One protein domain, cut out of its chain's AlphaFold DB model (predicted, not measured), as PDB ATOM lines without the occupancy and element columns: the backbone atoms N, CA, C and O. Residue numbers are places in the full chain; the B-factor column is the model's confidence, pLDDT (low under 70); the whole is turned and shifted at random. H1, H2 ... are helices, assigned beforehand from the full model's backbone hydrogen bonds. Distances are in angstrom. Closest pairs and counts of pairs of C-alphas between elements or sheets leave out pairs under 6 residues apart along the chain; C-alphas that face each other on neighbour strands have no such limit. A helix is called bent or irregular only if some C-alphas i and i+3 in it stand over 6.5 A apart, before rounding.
ATOM      1  N   ALA A   2     185.950 132.314 203.992       69.56
ATOM      2  CA  ALA A   2     185.835 133.471 203.080       69.56
ATOM      3  C   ALA A   2     184.600 133.456 202.147       69.56
ATOM      4  O   ALA A   2     184.018 134.502 201.889       69.56
ATOM      5  N   ARG A   3     184.169 132.276 201.675       77.50
ATOM      6  CA  ARG A   3     182.971 132.132 200.825       77.50
ATOM      7  C   ARG A   3     181.674 132.527 201.539       77.50
ATOM      8  O   ARG A   3     180.914 133.287 200.969       77.50
ATOM      9  N   ASP A   4     181.477 132.095 202.784       87.88
ATOM     10  CA  ASP A   4     180.303 132.480 203.590       87.88
ATOM     11  C   ASP A   4     180.221 133.989 203.821       87.88
ATOM     12  O   ASP A   4     179.138 134.565 203.802       87.88
ATOM     13  N   VAL A   5     181.367 134.640 204.034       88.25
ATOM     14  CA  VAL A   5     181.420 136.096 204.214       88.25
ATOM     15  C   VAL A   5     181.014 136.813 202.924       88.25
ATOM     16  O   VAL A   5     180.239 137.761 202.983       88.25
ATOM     17  N   LEU A   6     181.480 136.338 201.765       86.50
ATOM     18  CA  LEU A   6     181.106 136.903 200.466       86.50
ATOM     19  C   LEU A   6     179.619 136.715 200.156       86.50
ATOM     20  O   LEU A   6     178.987 137.654 199.688       86.50
ATOM     21  N   THR A   7     179.052 135.544 200.457       90.06
ATOM     22  CA  THR A   7     177.615 135.299 200.271       90.06
ATOM     23  C   THR A   7     176.788 136.240 201.141       90.06
ATOM     24  O   THR A   7     175.903 136.917 200.637       90.06
ATOM     25  N   ARG A   8     177.145 136.391 202.425       89.75
ATOM     26  CA  ARG A   8     176.442 137.305 203.339       89.75
ATOM     27  C   ARG A   8     176.513 138.770 202.906       89.75
ATOM     28  O   ARG A   8     175.551 139.502 203.104       89.75
ATOM     29  N   LEU A   9     177.646 139.203 202.351       85.44
ATOM     30  CA  LEU A   9     177.793 140.558 201.812       85.44
ATOM     31  C   LEU A   9     176.927 140.767 200.566       85.44
ATOM     32  O   LEU A   9     176.301 141.814 200.434       85.44
ATOM     33  N   ALA A  10     176.868 139.769 199.680       86.62
ATOM     34  CA  ALA A  10     176.012 139.815 198.501       86.62
ATOM     35  C   ALA A  10     174.522 139.862 198.881       86.62
ATOM     36  O   ALA A  10     173.779 140.665 198.320       86.62
ATOM     37  N   ASP A  11     174.107 139.071 199.874       88.06
ATOM     38  CA  ASP A  11     172.727 139.059 200.371       88.06
ATOM     39  C   ASP A  11     172.342 140.410 200.997       88.06
ATOM     40  O   ASP A  11     171.295 140.964 200.663       88.06
ATOM     41  N   ALA A  12     173.215 140.982 201.836       81.06
ATOM     42  CA  ALA A  12     172.987 142.288 202.460       81.06
ATOM     43  C   ALA A  12     172.887 143.423 201.424       81.06
ATOM     44  O   ALA A  12     172.022 144.289 201.533       81.06
ATOM     45  N   SER A  13     173.739 143.398 200.394       83.12
ATOM     46  CA  SER A  13     173.690 144.364 199.289       83.12
ATOM     47  C   SER A  13     172.395 144.239 198.476       83.12
ATOM     48  O   SER A  13     171.779 145.247 198.126       83.12
ATOM     49  N   ASN A  14     171.933 143.013 198.215       85.19
ATOM     50  CA  ASN A  14     170.695 142.786 197.475       85.19
ATOM     51  C   ASN A  14     169.450 143.223 198.268       85.19
ATOM     52  O   ASN A  14     168.539 143.825 197.700       85.19
ATOM     53  N   GLU A  15     169.427 142.971 199.579       83.50
ATOM     54  CA  GLU A  15     168.366 143.444 200.476       83.50
ATOM     55  C   GLU A  15     168.306 144.979 200.515       83.50
ATOM     56  O   GLU A  15     167.228 145.572 200.450       83.50
ATOM     57  N   GLU A  16     169.467 145.632 200.539       79.19
ATOM     58  CA  GLU A  16     169.569 147.087 200.514       79.19
ATOM     59  C   GLU A  16     169.049 147.690 199.196       79.19
ATOM     60  O   GLU A  16     168.254 148.635 199.212       79.19
ATOM     61  N   ALA A  17     169.405 147.091 198.056       81.00
ATOM     62  CA  ALA A  17     168.898 147.500 196.746       81.00
ATOM     63  C   ALA A  17     167.376 147.316 196.619       81.00
ATOM     64  O   ALA A  17     166.691 148.119 195.977       81.00
ATOM     65  N   GLU A  18     166.820 146.265 197.222       83.31
ATOM     66  CA  GLU A  18     165.377 146.038 197.214       83.31
ATOM     67  C   GLU A  18     164.632 147.033 198.113       83.31
ATOM     68  O   GLU A  18     163.579 147.539 197.719       83.31
ATOM     69  N   ASN A  19     165.204 147.390 199.263       77.62
ATOM     70  CA  ASN A  19     164.663 148.439 200.126       77.62
ATOM     71  C   ASN A  19     164.630 149.800 199.415       77.62
ATOM     72  O   ASN A  19     163.606 150.483 199.473       77.62
ATOM     73  N   LEU A  20     165.670 150.149 198.649       79.31
ATOM     74  CA  LEU A  20     165.670 151.364 197.828       79.31
ATOM     75  C   LEU A  20     164.562 151.343 196.761       79.31
ATOM     76  O   LEU A  20     163.853 152.335 196.580       79.31
ATOM     77  N   ARG A  21     164.369 150.214 196.064       82.69
ATOM     78  CA  ARG A  21     163.288 150.084 195.067       82.69
ATOM     79  C   ARG A  21     161.906 150.221 195.699       82.69
ATOM     80  O   ARG A  21     161.055 150.913 195.144       82.69
ATOM     81  N   ARG A  22     161.684 149.597 196.860       77.06
ATOM     82  CA  ARG A  22     160.430 149.737 197.618       77.06
ATOM     83  C   ARG A  22     160.191 151.184 198.022       77.06
ATOM     84  O   ARG A  22     159.071 151.664 197.884       77.06
ATOM     85  N   ALA A  23     161.239 151.887 198.442       73.06
ATOM     86  CA  ALA A  23     161.137 153.294 198.784       73.06
ATOM     87  C   ALA A  23     160.744 154.154 197.586       73.06
ATOM     88  O   ALA A  23     159.802 154.928 197.697       73.06
ATOM     89  N   SER A  24     161.375 153.947 196.427       79.50
ATOM     90  CA  SER A  24     161.005 154.641 195.188       79.50
ATOM     91  C   SER A  24     159.531 154.446 194.823       79.50
ATOM     92  O   SER A  24     158.859 155.417 194.496       79.50
ATOM     93  N   LEU A  25     159.021 153.213 194.907       79.31
ATOM     94  CA  LEU A  25     157.620 152.904 194.591       79.31
ATOM     95  C   LEU A  25     156.642 153.525 195.597       79.31
ATOM     96  O   LEU A  25     155.596 154.036 195.205       79.31
ATOM     97  N   LEU A  26     156.986 153.512 196.889       71.94
ATOM     98  CA  LEU A  26     156.210 154.191 197.932       71.94
ATOM     99  C   LEU A  26     156.175 155.705 197.702       71.94
ATOM    100  O   LEU A  26     155.126 156.325 197.859       71.94
ATOM    101  N   TYR A  27     157.306 156.290 197.298       74.38
ATOM    102  CA  TYR A  27     157.392 157.712 196.991       74.38
ATOM    103  C   TYR A  27     156.530 158.092 195.786       74.38
ATOM    104  O   TYR A  27     155.770 159.051 195.853       74.38
ATOM    105  N   GLU A  28     156.585 157.308 194.713       76.94
ATOM    106  CA  GLU A  28     155.778 157.526 193.511       76.94
ATOM    107  C   GLU A  28     154.269 157.391 193.781       76.94
ATOM    108  O   GLU A  28     153.490 158.235 193.341       76.94
ATOM    109  N   GLY A  29     153.848 156.393 194.568       69.69
ATOM    110  CA  GLY A  29     152.435 156.172 194.898       69.69
ATOM    111  C   GLY A  29     151.789 157.335 195.656       69.69
ATOM    112  O   GLY A  29     150.743 157.837 195.253       69.69
ATOM    113  N   VAL A  30     152.439 157.824 196.715       65.31
ATOM    114  CA  VAL A  30     151.915 158.948 197.511       65.31
ATOM    115  C   VAL A  30     151.989 160.264 196.724       65.31
ATOM    116  O   VAL A  30     151.108 161.110 196.867       65.31
ATOM    117  N   LEU A  31     152.977 160.451 195.838       66.94
ATOM    118  CA  LEU A  31     152.997 161.607 194.932       66.94
ATOM    119  C   LEU A  31     151.782 161.626 193.994       66.94
ATOM    120  O   LEU A  31     151.287 162.714 193.696       66.94
ATOM    121  N   HIS A  32     151.314 160.453 193.552       67.44
ATOM    122  CA  HIS A  32     150.134 160.310 192.698       67.44
ATOM    123  C   HIS A  32     148.799 160.470 193.446       67.44
ATOM    124  O   HIS A  32     147.832 160.979 192.885       67.44
ATOM    125  N   GLU A  33     148.716 160.076 194.715       65.06
ATOM    126  CA  GLU A  33     147.495 160.275 195.513       65.06
ATOM    127  C   GLU A  33     147.250 161.753 195.846       65.06
ATOM    128  O   GLU A  33     146.107 162.196 195.930       65.06
ATOM    129  N   ASN A  34     148.322 162.537 195.971       64.00
ATOM    130  CA  ASN A  34     148.263 163.938 196.385       64.00
ATOM    131  C   ASN A  34     148.376 164.920 195.202       64.00
ATOM    132  O   ASN A  34     148.744 166.083 195.386       64.00
ATOM    133  N   GLU A  35     148.107 164.480 193.963       61.09
ATOM    134  CA  GLU A  35     148.315 165.328 192.779       61.09
ATOM    135  C   GLU A  35     147.432 166.579 192.742       61.09
ATOM    136  O   GLU A  35     147.891 167.625 192.248       61.09
ATOM    137  N   ASP A  36     146.223 166.452 193.287       63.12
ATOM    138  CA  ASP A  36     145.132 167.426 193.224       63.12
ATOM    139  C   ASP A  36     144.776 168.025 194.599       63.12
ATOM    140  O   ASP A  36     143.842 168.820 194.702       63.12
ATOM    141  N   ASP A  37     145.515 167.677 195.661       65.25
ATOM    142  CA  ASP A  37     145.227 168.166 197.013       65.25
ATOM    143  C   ASP A  37     145.907 169.522 197.282       65.25
ATOM    144  O   ASP A  37     147.079 169.616 197.651       65.25
ATOM    145  N   GLU A  38     145.159 170.613 197.092       61.03
ATOM    146  CA  GLU A  38     145.610 171.979 197.410       61.03
ATOM    147  C   GLU A  38     145.791 172.233 198.922       61.03
ATOM    148  O   GLU A  38     146.416 173.238 199.314       61.03
ATOM    149  N   ASN A  39     145.244 171.343 199.759       59.31
ATOM    150  CA  ASN A  39     145.277 171.413 201.214       59.31
ATOM    151  C   ASN A  39     146.422 170.597 201.832       59.31
ATOM    152  O   ASN A  39     146.587 170.664 203.048       59.31
ATOM    153  N   PHE A  40     147.230 169.899 201.024       62.09
ATOM    154  CA  PHE A  40     148.444 169.235 201.496       62.09
ATOM    155  C   PHE A  40     149.330 170.265 202.216       62.09
ATOM    156  O   PHE A  40     149.829 171.222 201.608       62.09
ATOM    157  N   GLY A  41     149.398 170.151 203.544       59.72
ATOM    158  CA  GLY A  41     149.974 171.173 204.405       59.72
ATOM    159  C   GLY A  41     151.494 171.092 204.442       59.72
ATOM    160  O   GLY A  41     152.069 170.012 204.359       59.72
ATOM    161  N   ASP A  42     152.158 172.230 204.673       59.84
ATOM    162  CA  ASP A  42     153.620 172.279 204.866       59.84
ATOM    163  C   ASP A  42     154.102 171.397 206.039       59.84
ATOM    164  O   ASP A  42     155.279 171.043 206.111       59.84
ATOM    165  N   PHE A  43     153.190 171.021 206.945       61.94
ATOM    166  CA  PHE A  43     153.456 170.207 208.131       61.94
ATOM    167  C   PHE A  43     153.073 168.731 207.993       61.94
ATOM    168  O   PHE A  43     153.462 167.950 208.861       61.94
ATOM    169  N   ASP A  44     152.328 168.339 206.956       75.06
ATOM    170  CA  ASP A  44     151.922 166.943 206.801       75.06
ATOM    171  C   ASP A  44     153.137 166.096 206.407       75.06
ATOM    172  O   ASP A  44     153.866 166.421 205.464       75.06
ATOM    173  N   THR A  45     153.377 165.013 207.155       81.69
ATOM    174  CA  THR A  45     154.520 164.114 206.942       81.69
ATOM    175  C   THR A  45     154.128 162.680 206.567       81.69
ATOM    176  O   THR A  45     154.605 161.732 207.200       81.69
ATOM    177  N   PRO A  46     153.246 162.453 205.571       80.56
ATOM    178  CA  PRO A  46     152.705 161.124 205.293       80.56
ATOM    179  C   PRO A  46     153.775 160.094 204.927       80.56
ATOM    180  O   PRO A  46     153.562 158.900 205.150       80.56
ATOM    181  N   TYR A  47     154.935 160.514 204.411       78.94
ATOM    182  CA  TYR A  47     156.029 159.583 204.147       78.94
ATOM    183  C   TYR A  47     156.652 159.096 205.451       78.94
ATOM    184  O   TYR A  47     156.690 157.889 205.694       78.94
ATOM    185  N   ILE A  48     157.096 160.008 206.318       85.62
ATOM    186  CA  ILE A  48     157.641 159.638 207.630       85.62
ATOM    187  C   ILE A  48     156.611 158.849 208.445       85.62
ATOM    188  O   ILE A  48     156.972 157.826 209.030       85.62
ATOM    189  N   ASP A  49     155.345 159.268 208.445       84.25
ATOM    190  CA  ASP A  49     154.269 158.627 209.207       84.25
ATOM    191  C   ASP A  49     153.963 157.216 208.690       84.25
ATOM    192  O   ASP A  49     153.836 156.276 209.482       84.25
ATOM    193  N   SER A  50     153.941 157.026 207.366       82.06
ATOM    194  CA  SER A  50     153.818 155.701 206.756       82.06
ATOM    195  C   SER A  50     154.962 154.794 207.209       82.06
ATOM    196  O   SER A  50     154.714 153.710 207.737       82.06
ATOM    197  N   TYR A  51     156.217 155.239 207.128       76.12
ATOM    198  CA  TYR A  51     157.355 154.426 207.575       76.12
ATOM    199  C   TYR A  51     157.362 154.172 209.084       76.12
ATOM    200  O   TYR A  51     157.683 153.063 209.515       76.12
ATOM    201  N   ALA A  52     156.973 155.156 209.893       78.00
ATOM    202  CA  ALA A  52     156.846 154.993 211.335       78.00
ATOM    203  C   ALA A  52     155.758 153.966 211.699       78.00
ATOM    204  O   ALA A  52     155.934 153.205 212.654       78.00
ATOM    205  N   SER A  53     154.677 153.880 210.911       80.06
ATOM    206  CA  SER A  53     153.591 152.908 211.116       80.06
ATOM    207  C   SER A  53     154.019 151.451 210.878       80.06
ATOM    208  O   SER A  53     153.518 150.549 211.548       80.06
ATOM    209  N   HIS A  54     155.014 151.218 210.014       76.88
ATOM    210  CA  HIS A  54     155.626 149.899 209.788       76.88
ATOM    211  C   HIS A  54     156.583 149.475 210.924       76.88
ATOM    212  O   HIS A  54     157.146 148.378 210.894       76.88
ATOM    213  N   GLY A  55     156.752 150.322 211.945       75.75
ATOM    214  CA  GLY A  55     157.552 150.066 213.136       75.75
ATOM    215  C   GLY A  55     158.906 150.776 213.128       75.75
ATOM    216  O   GLY A  55     159.502 151.047 212.089       75.75
ATOM    217  N   THR A  56     159.446 151.032 214.323       75.50
ATOM    218  CA  THR A  56     160.691 151.798 214.525       75.50
ATOM    219  C   THR A  56     161.896 151.215 213.780       75.50
ATOM    220  O   THR A  56     162.783 151.955 213.363       75.50
ATOM    221  N   GLN A  57     161.925 149.893 213.585       80.12
ATOM    222  CA  GLN A  57     162.985 149.225 212.829       80.12
ATOM    223  C   GLN A  57     162.950 149.572 211.341       80.12
ATOM    224  O   GLN A  57     164.009 149.728 210.752       80.12
ATOM    225  N   ALA A  58     161.774 149.768 210.738       78.75
ATOM    226  CA  ALA A  58     161.675 150.156 209.330       78.75
ATOM    227  C   ALA A  58     162.336 151.522 209.087       78.75
ATOM    228  O   ALA A  58     163.110 151.688 208.148       78.75
ATOM    229  N   PHE A  59     162.109 152.476 209.992       82.31
ATOM    230  CA  PHE A  59     162.715 153.805 209.927       82.31
ATOM    231  C   PHE A  59     164.253 153.762 210.038       82.31
ATOM    232  O   PHE A  59     164.960 154.393 209.244       82.31
ATOM    233  N   ILE A  60     164.777 152.964 210.975       86.06
ATOM    234  CA  ILE A  60     166.224 152.757 211.159       86.06
ATOM    235  C   ILE A  60     166.822 152.048 209.941       86.06
ATOM    236  O   ILE A  60     167.863 152.458 209.436       86.06
ATOM    237  N   THR A  61     166.148 151.029 209.410       82.75
ATOM    238  CA  THR A  61     166.582 150.316 208.202       82.75
ATOM    239  C   THR A  61     166.651 151.232 206.985       82.75
ATOM    240  O   THR A  61     167.465 150.985 206.105       82.75
ATOM    241  N   MET A  62     165.879 152.314 206.930       79.44
ATOM    242  CA  MET A  62     165.890 153.236 205.792       79.44
ATOM    243  C   MET A  62     166.921 154.365 205.915       79.44
ATOM    244  O   MET A  62     167.441 154.822 204.904       79.44
ATOM    245  N   THR A  63     167.253 154.811 207.128       85.00
ATOM    246  CA  THR A  63     168.087 156.019 207.334       85.00
ATOM    247  C   THR A  63     169.335 155.797 208.186       85.00
ATOM    248  O   THR A  63     170.183 156.680 208.267       85.00
ATOM    249  N   ASN A  64     169.464 154.633 208.829       87.25
ATOM    250  CA  ASN A  64     170.412 154.342 209.914       87.25
ATOM    251  C   ASN A  64     170.254 155.243 211.154       87.25
ATOM    252  O   ASN A  64     171.134 155.257 212.013       87.25
ATOM    253  N   LEU A  65     169.143 155.975 211.266       88.50
ATOM    254  CA  LEU A  65     168.837 156.854 212.389       88.50
ATOM    255  C   LEU A  65     167.594 156.357 213.113       88.50
ATOM    256  O   LEU A  65     166.631 155.906 212.494       88.50
ATOM    257  N   SER A  66     167.571 156.494 214.433       89.00
ATOM    258  CA  SER A  66     166.310 156.459 215.166       89.00
ATOM    259  C   SER A  66     165.463 157.690 214.829       89.00
ATOM    260  O   SER A  66     165.974 158.744 214.442       89.00
ATOM    261  N   LEU A  67     164.151 157.592 215.051       86.62
ATOM    262  CA  LEU A  67     163.240 158.723 214.859       86.62
ATOM    263  C   LEU A  67     163.650 159.947 215.704       86.62
ATOM    264  O   LEU A  67     163.523 161.089 215.264       86.62
ATOM    265  N   SER A  68     164.187 159.723 216.906       90.06
ATOM    266  CA  SER A  68     164.688 160.788 217.783       90.06
ATOM    267  C   SER A  68     165.920 161.488 217.208       90.06
ATOM    268  O   SER A  68     166.005 162.715 217.247       90.06
ATOM    269  N   GLU A  69     166.869 160.731 216.658       92.94
ATOM    270  CA  GLU A  69     168.066 161.290 216.016       92.94
ATOM    271  C   GLU A  69     167.710 162.049 214.743       92.94
ATOM    272  O   GLU A  69     168.204 163.157 214.538       92.94
ATOM    273  N   PHE A  70     166.792 161.507 213.942       91.94
ATOM    274  CA  PHE A  70     166.257 162.197 212.776       91.94
ATOM    275  C   PHE A  70     165.624 163.540 213.152       91.94
ATOM    276  O   PHE A  70     165.979 164.563 212.574       91.94
ATOM    277  N   ASN A  71     164.743 163.571 214.158       92.00
ATOM    278  CA  ASN A  71     164.114 164.818 214.601       92.00
ATOM    279  C   ASN A  71     165.138 165.827 215.135       92.00
ATOM    280  O   ASN A  71     164.989 167.030 214.924       92.00
ATOM    281  N   ARG A  72     166.205 165.352 215.788       94.62
ATOM    282  CA  ARG A  72     167.296 166.219 216.237       94.62
ATOM    283  C   ARG A  72     168.071 166.807 215.059       94.62
ATOM    284  O   ARG A  72     168.366 167.995 215.093       94.62
ATOM    285  N   LEU A  73     168.367 166.025 214.023       93.88
ATOM    286  CA  LEU A  73     168.992 166.544 212.802       93.88
ATOM    287  C   LEU A  73     168.079 167.538 212.086       93.88
ATOM    288  O   LEU A  73     168.535 168.618 211.728       93.88
ATOM    289  N   TRP A  74     166.793 167.209 211.953       94.12
ATOM    290  CA  TRP A  74     165.795 168.103 211.373       94.12
ATOM    291  C   TRP A  74     165.757 169.452 212.093       94.12
ATOM    292  O   TRP A  74     165.844 170.481 211.439       94.12
ATOM    293  N   SER A  75     165.751 169.479 213.431       94.88
ATOM    294  CA  SER A  75     165.732 170.742 214.191       94.88
ATOM    295  C   SER A  75     166.920 171.677 213.918       94.88
ATOM    296  O   SER A  75     166.831 172.869 214.198       94.88
ATOM    297  N   LEU A  76     168.033 171.164 213.374       95.62
ATOM    298  CA  LEU A  76     169.198 171.981 213.022       95.62
ATOM    299  C   LEU A  76     169.019 172.711 211.688       95.62
ATOM    300  O   LEU A  76     169.637 173.753 211.488       95.62
ATOM    301  N   CYS A  77     168.218 172.162 210.773       92.56
ATOM    302  CA  CYS A  77     168.029 172.696 209.424       92.56
ATOM    303  C   CYS A  77     166.587 173.126 209.123       92.56
ATOM    304  O   CYS A  77     166.356 173.757 208.098       92.56
ATOM    305  N   GLU A  78     165.634 172.846 210.016       92.12
ATOM    306  CA  GLU A  78     164.195 173.067 209.837       92.12
ATOM    307  C   GLU A  78     163.860 174.465 209.318       92.12
ATOM    308  O   GLU A  78     163.088 174.597 208.370       92.12
ATOM    309  N   TYR A  79     164.442 175.504 209.919       89.88
ATOM    310  CA  TYR A  79     164.176 176.887 209.530       89.88
ATOM    311  C   TYR A  79     164.605 177.167 208.083       89.88
ATOM    312  O   TYR A  79     163.797 177.611 207.271       89.88
ATOM    313  N   GLU A  80     165.858 176.851 207.755       90.44
ATOM    314  CA  GLU A  80     166.446 177.119 206.437       90.44
ATOM    315  C   GLU A  80     165.777 176.286 205.340       90.44
ATOM    316  O   GLU A  80     165.472 176.789 204.258       90.44
ATOM    317  N   VAL A  81     165.505 175.006 205.620       89.38
ATOM    318  CA  VAL A  81     164.887 174.107 204.641       89.38
ATOM    319  C   VAL A  81     163.448 174.536 204.371       89.38
ATOM    320  O   VAL A  81     163.082 174.632 203.207       89.38
ATOM    321  N   ASN A  82     162.645 174.861 205.391       87.06
ATOM    322  CA  ASN A  82     161.282 175.359 205.164       87.06
ATOM    323  C   ASN A  82     161.263 176.694 204.408       87.06
ATOM    324  O   ASN A  82     160.433 176.866 203.518       87.06
ATOM    325  N   ALA A  83     162.180 177.615 204.726       85.81
ATOM    326  CA  ALA A  83     162.269 178.904 204.044       85.81
ATOM    327  C   ALA A  83     162.550 178.743 202.539       85.81
ATOM    328  O   ALA A  83     161.941 179.430 201.724       85.81
ATOM    329  N   ALA A  84     163.425 177.802 202.173       85.31
ATOM    330  CA  ALA A  84     163.829 177.583 200.788       85.31
ATOM    331  C   ALA A  84     162.933 176.595 200.014       85.31
ATOM    332  O   ALA A  84     162.850 176.673 198.788       85.31
ATOM    333  N   TRP A  85     162.269 175.644 200.685       84.31
ATOM    334  CA  TRP A  85     161.602 174.508 200.029       84.31
ATOM    335  C   TRP A  85     160.498 174.928 199.052       84.31
ATOM    336  O   TRP A  85     160.385 174.364 197.962       84.31
ATOM    337  N   GLY A  86     159.699 175.929 199.425       72.81
ATOM    338  CA  GLY A  86     158.610 176.464 198.601       72.81
ATOM    339  C   GLY A  86     159.012 177.620 197.679       72.81
ATOM    340  O   GLY A  86     158.184 178.092 196.896       72.81
ATOM    341  N   GLU A  87     160.255 178.099 197.755       79.06
ATOM    342  CA  GLU A  87     160.665 179.304 197.039       79.06
ATOM    343  C   GLU A  87     160.797 179.048 195.525       79.06
ATOM    344  O   GLU A  87     161.307 178.025 195.066       79.06
ATOM    345  N   GLY A  88     160.285 179.978 194.713       69.44
ATOM    346  CA  GLY A  88     160.471 179.983 193.255       69.44
ATOM    347  C   GLY A  88     159.664 178.962 192.442       69.44
ATOM    348  O   GLY A  88     159.766 178.973 191.216       69.44
ATOM    349  N   ARG A  89     158.844 178.098 193.059       63.56
ATOM    350  CA  ARG A  89     158.146 177.019 192.324       63.56
ATOM    351  C   ARG A  89     156.793 177.387 191.718       63.56
ATOM    352  O   ARG A  89     156.294 176.616 190.904       63.56
ATOM    353  N   GLY A  90     156.174 178.516 192.073       66.12
ATOM    354  CA  GLY A  90     154.864 178.953 191.542       66.12
ATOM    355  C   GLY A  90     153.667 178.030 191.864       66.12
ATOM    356  O   GLY A  90     152.524 178.470 191.791       66.12
ATOM    357  N   ARG A  91     153.928 176.778 192.260       66.38
ATOM    358  CA  ARG A  91     153.011 175.739 192.731       66.38
ATOM    359  C   ARG A  91     153.533 175.207 194.071       66.38
ATOM    360  O   ARG A  91     154.747 175.069 194.237       66.38
ATOM    361  N   LYS A  92     152.627 174.900 195.006       66.38
ATOM    362  CA  LYS A  92     152.971 174.248 196.281       66.38
ATOM    363  C   LYS A  92     153.670 172.904 196.029       66.38
ATOM    364  O   LYS A  92     153.304 172.182 195.099       66.38
ATOM    365  N   ASN A  93     154.676 172.582 196.842       69.44
ATOM    366  CA  ASN A  93     155.340 171.279 196.786       69.44
ATOM    367  C   ASN A  93     154.411 170.184 197.328       69.44
ATOM    368  O   ASN A  93     153.734 170.382 198.327       69.44
ATOM    369  N   ARG A  94     154.421 169.014 196.678       73.31
ATOM    370  CA  ARG A  94     153.588 167.838 197.018       73.31
ATOM    371  C   ARG A  94     154.173 166.949 198.123       73.31
ATOM    372  O   ARG A  94     153.756 165.815 198.321       73.31
ATOM    373  N   VAL A  95     155.224 167.435 198.761       78.88
ATOM    374  CA  VAL A  95     155.984 166.759 199.809       78.88
ATOM    375  C   VAL A  95     156.373 167.859 200.780       78.88
ATOM    376  O   VAL A  95     156.852 168.905 200.329       78.88
ATOM    377  N   SER A  96     156.171 167.658 202.081       85.69
ATOM    378  CA  SER A  96     156.648 168.622 203.072       85.69
ATOM    379  C   SER A  96     158.173 168.698 203.056       85.69
ATOM    380  O   SER A  96     158.871 167.757 202.667       85.69
ATOM    381  N   ALA A  97     158.721 169.824 203.505       88.44
ATOM    382  CA  ALA A  97     160.166 170.013 203.597       88.44
ATOM    383  C   ALA A  97     160.840 168.906 204.436       88.44
ATOM    384  O   ALA A  97     161.945 168.452 204.130       88.44
ATOM    385  N   LYS A  98     160.138 168.433 205.471       90.75
ATOM    386  CA  LYS A  98     160.600 167.381 206.379       90.75
ATOM    387  C   LYS A  98     160.583 165.995 205.735       90.75
ATOM    388  O   LYS A  98     161.556 165.254 205.879       90.75
ATOM    389  N   ASP A  99     159.535 165.659 204.986       88.75
ATOM    390  CA  ASP A  99     159.497 164.412 204.218       88.75
ATOM    391  C   ASP A  99     160.556 164.396 203.113       88.75
ATOM    392  O   ASP A  99     161.231 163.388 202.916       88.75
ATOM    393  N   ALA A 100     160.779 165.524 202.436       88.38
ATOM    394  CA  ALA A 100     161.834 165.638 201.437       88.38
ATOM    395  C   ALA A 100     163.231 165.450 202.044       88.38
ATOM    396  O   ALA A 100     164.090 164.792 201.455       88.38
ATOM    397  N   PHE A 101     163.450 165.979 203.249       90.88
ATOM    398  CA  PHE A 101     164.672 165.735 204.005       90.88
ATOM    399  C   PHE A 101     164.836 164.251 204.366       90.88
ATOM    400  O   PHE A 101     165.920 163.694 204.192       90.88
ATOM    401  N   PHE A 102     163.765 163.577 204.792       88.88
ATOM    402  CA  PHE A 102     163.772 162.130 205.018       88.88
ATOM    403  C   PHE A 102     164.108 161.339 203.743       88.88
ATOM    404  O   PHE A 102     164.996 160.487 203.778       88.88
ATOM    405  N   MET A 103     163.473 161.664 202.613       88.31
ATOM    406  CA  MET A 103     163.749 161.060 201.302       88.31
ATOM    407  C   MET A 103     165.202 161.259 200.852       88.31
ATOM    408  O   MET A 103     165.812 160.369 200.264       88.31
ATOM    409  N   LEU A 104     165.793 162.423 201.130       88.94
ATOM    410  CA  LEU A 104     167.201 162.669 200.833       88.94
ATOM    411  C   LEU A 104     168.114 161.758 201.662       88.94
ATOM    412  O   LEU A 104     169.068 161.203 201.126       88.94
ATOM    413  N   LEU A 105     167.836 161.585 202.957       89.56
ATOM    414  CA  LEU A 105     168.639 160.715 203.820       89.56
ATOM    415  C   LEU A 105     168.540 159.242 203.412       89.56
ATOM    416  O   LEU A 105     169.557 158.547 203.436       89.56
ATOM    417  N   THR A 106     167.358 158.772 202.997       85.50
ATOM    418  CA  THR A 106     167.206 157.412 202.458       85.50
ATOM    419  C   THR A 106     167.996 157.243 201.163       85.50
ATOM    420  O   THR A 106     168.722 156.264 201.018       85.50
ATOM    421  N   LEU A 107     167.968 158.222 200.255       83.81
ATOM    422  CA  LEU A 107     168.809 158.196 199.052       83.81
ATOM    423  C   LEU A 107     170.309 158.202 199.378       83.81
ATOM    424  O   LEU A 107     171.061 157.421 198.803       83.81
ATOM    425  N   LEU A 108     170.756 159.057 200.303       84.56
ATOM    426  CA  LEU A 108     172.168 159.176 200.679       84.56
ATOM    427  C   LEU A 108     172.711 157.908 201.335       84.56
ATOM    428  O   LEU A 108     173.868 157.564 201.099       84.56
ATOM    429  N   LYS A 109     171.884 157.192 202.105       82.31
ATOM    430  CA  LYS A 109     172.241 155.869 202.623       82.31
ATOM    431  C   LYS A 109     172.648 154.919 201.491       82.31
ATOM    432  O   LYS A 109     173.607 154.173 201.650       82.31
ATOM    433  N   HIS A 110     171.946 154.977 200.361       71.25
ATOM    434  CA  HIS A 110     172.109 154.052 199.239       71.25
ATOM    435  C   HIS A 110     172.976 154.600 198.091       71.25
ATOM    436  O   HIS A 110     173.156 153.924 197.084       71.25
ATOM    437  N   TYR A 111     173.533 155.811 198.215       63.44
ATOM    438  CA  TYR A 111     174.292 156.473 197.140       63.44
ATOM    439  C   TYR A 111     175.689 155.862 196.891       63.44
ATOM    440  O   TYR A 111     176.386 156.273 195.967       63.44
TER     441      TYR A 111
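Overview. This is residues 2 to 111 of the 113 residues of an uncharacterized protein of Aphanomyces euteiches (UniProt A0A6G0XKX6). One long helix, H1, runs along one side of a small body of helices, and its residues 2 to 12 stick out from that body as a free arm. In the body H5 is the core helix: H1 meets it side by side through part of its length, the two short helices H2 and H3 pack on another side, and the kinked helix H4 crosses it. The printed part has 110 residues with five named helices, in the order H1, H2, H3, H4, H5, and no named strand; its class is all helix. It is only just loose, close to compact, with a radius of gyration of the C-alphas of 16.1 A, and it is elongated, spanning 56 by 30 by 26 A.

Along the chain. Find C-alpha 2 at (185.835, 133.471, 203.080); from there H1, residues 2 to 33, runs 47.4 A to C-alpha 33 at (147.495, 160.275, 195.513). Further on come the short helices H2, residues 46 to 53, and H3, residues 56 to 63. H4, residues 67 to 85, measures 21.7 A from first to last C-alpha. It is irregular, with C-alphas 76 and 79 at 7.8 A, and has a kink of 68 degrees near residue 77. H5, residues 97 to 110, covers 20.4 A and ends with C-alpha 110 at (172.109, 154.052, 199.239).

Arrangement. Begin at the hub, H5, which touches the four other helices. H1 touches it with residues 16 to 20 alone, at a shallow tilt of 25 degrees, opposite ways; look at Leu 20 and His 110, their closest C-alphas, 7.1 A apart. H4 and H5 touch at a steep tilt of 61 degrees, opposite ways, closest at the C-alphas of Asn 82 and Ala 97, 5.7 A. H3 touches H5 only just about perpendicular, at 72 degrees, with the closest C-alphas, of Thr 63 and Thr 106, at 5.1 A. H2 touches H5 at a steep tilt of 64 degrees, the same way, closest at the C-alphas of Tyr 47 and Asp 99, 5.9 A. H2 and H3 touch only at the corner by their link, where the closest C-alphas, of Tyr 51 and Phe 59, are 5.9 A apart. H1 and H4 are apart. Along the backbone of H1, H2 and H3 every O i to N i+4 pair is within hydrogen-bond range; H4 has 11 of 15 and H5 9 of 10.

Size, cuts and confidence. The two C-alphas farthest apart, those of Ala 2 and Gly 90, are 56.2 A from each other. Without residues 2 to 12, which stand free, the body spans 40 by 30 by 25 A. The printed part has no cut; the links H1 to H2 and H4 to H5 are long. The mean pLDDT of the printed part is 80.1; look for values under 70 at residue 2, residues 29 to 43, residues 88 to 93 and residue 111 of this model.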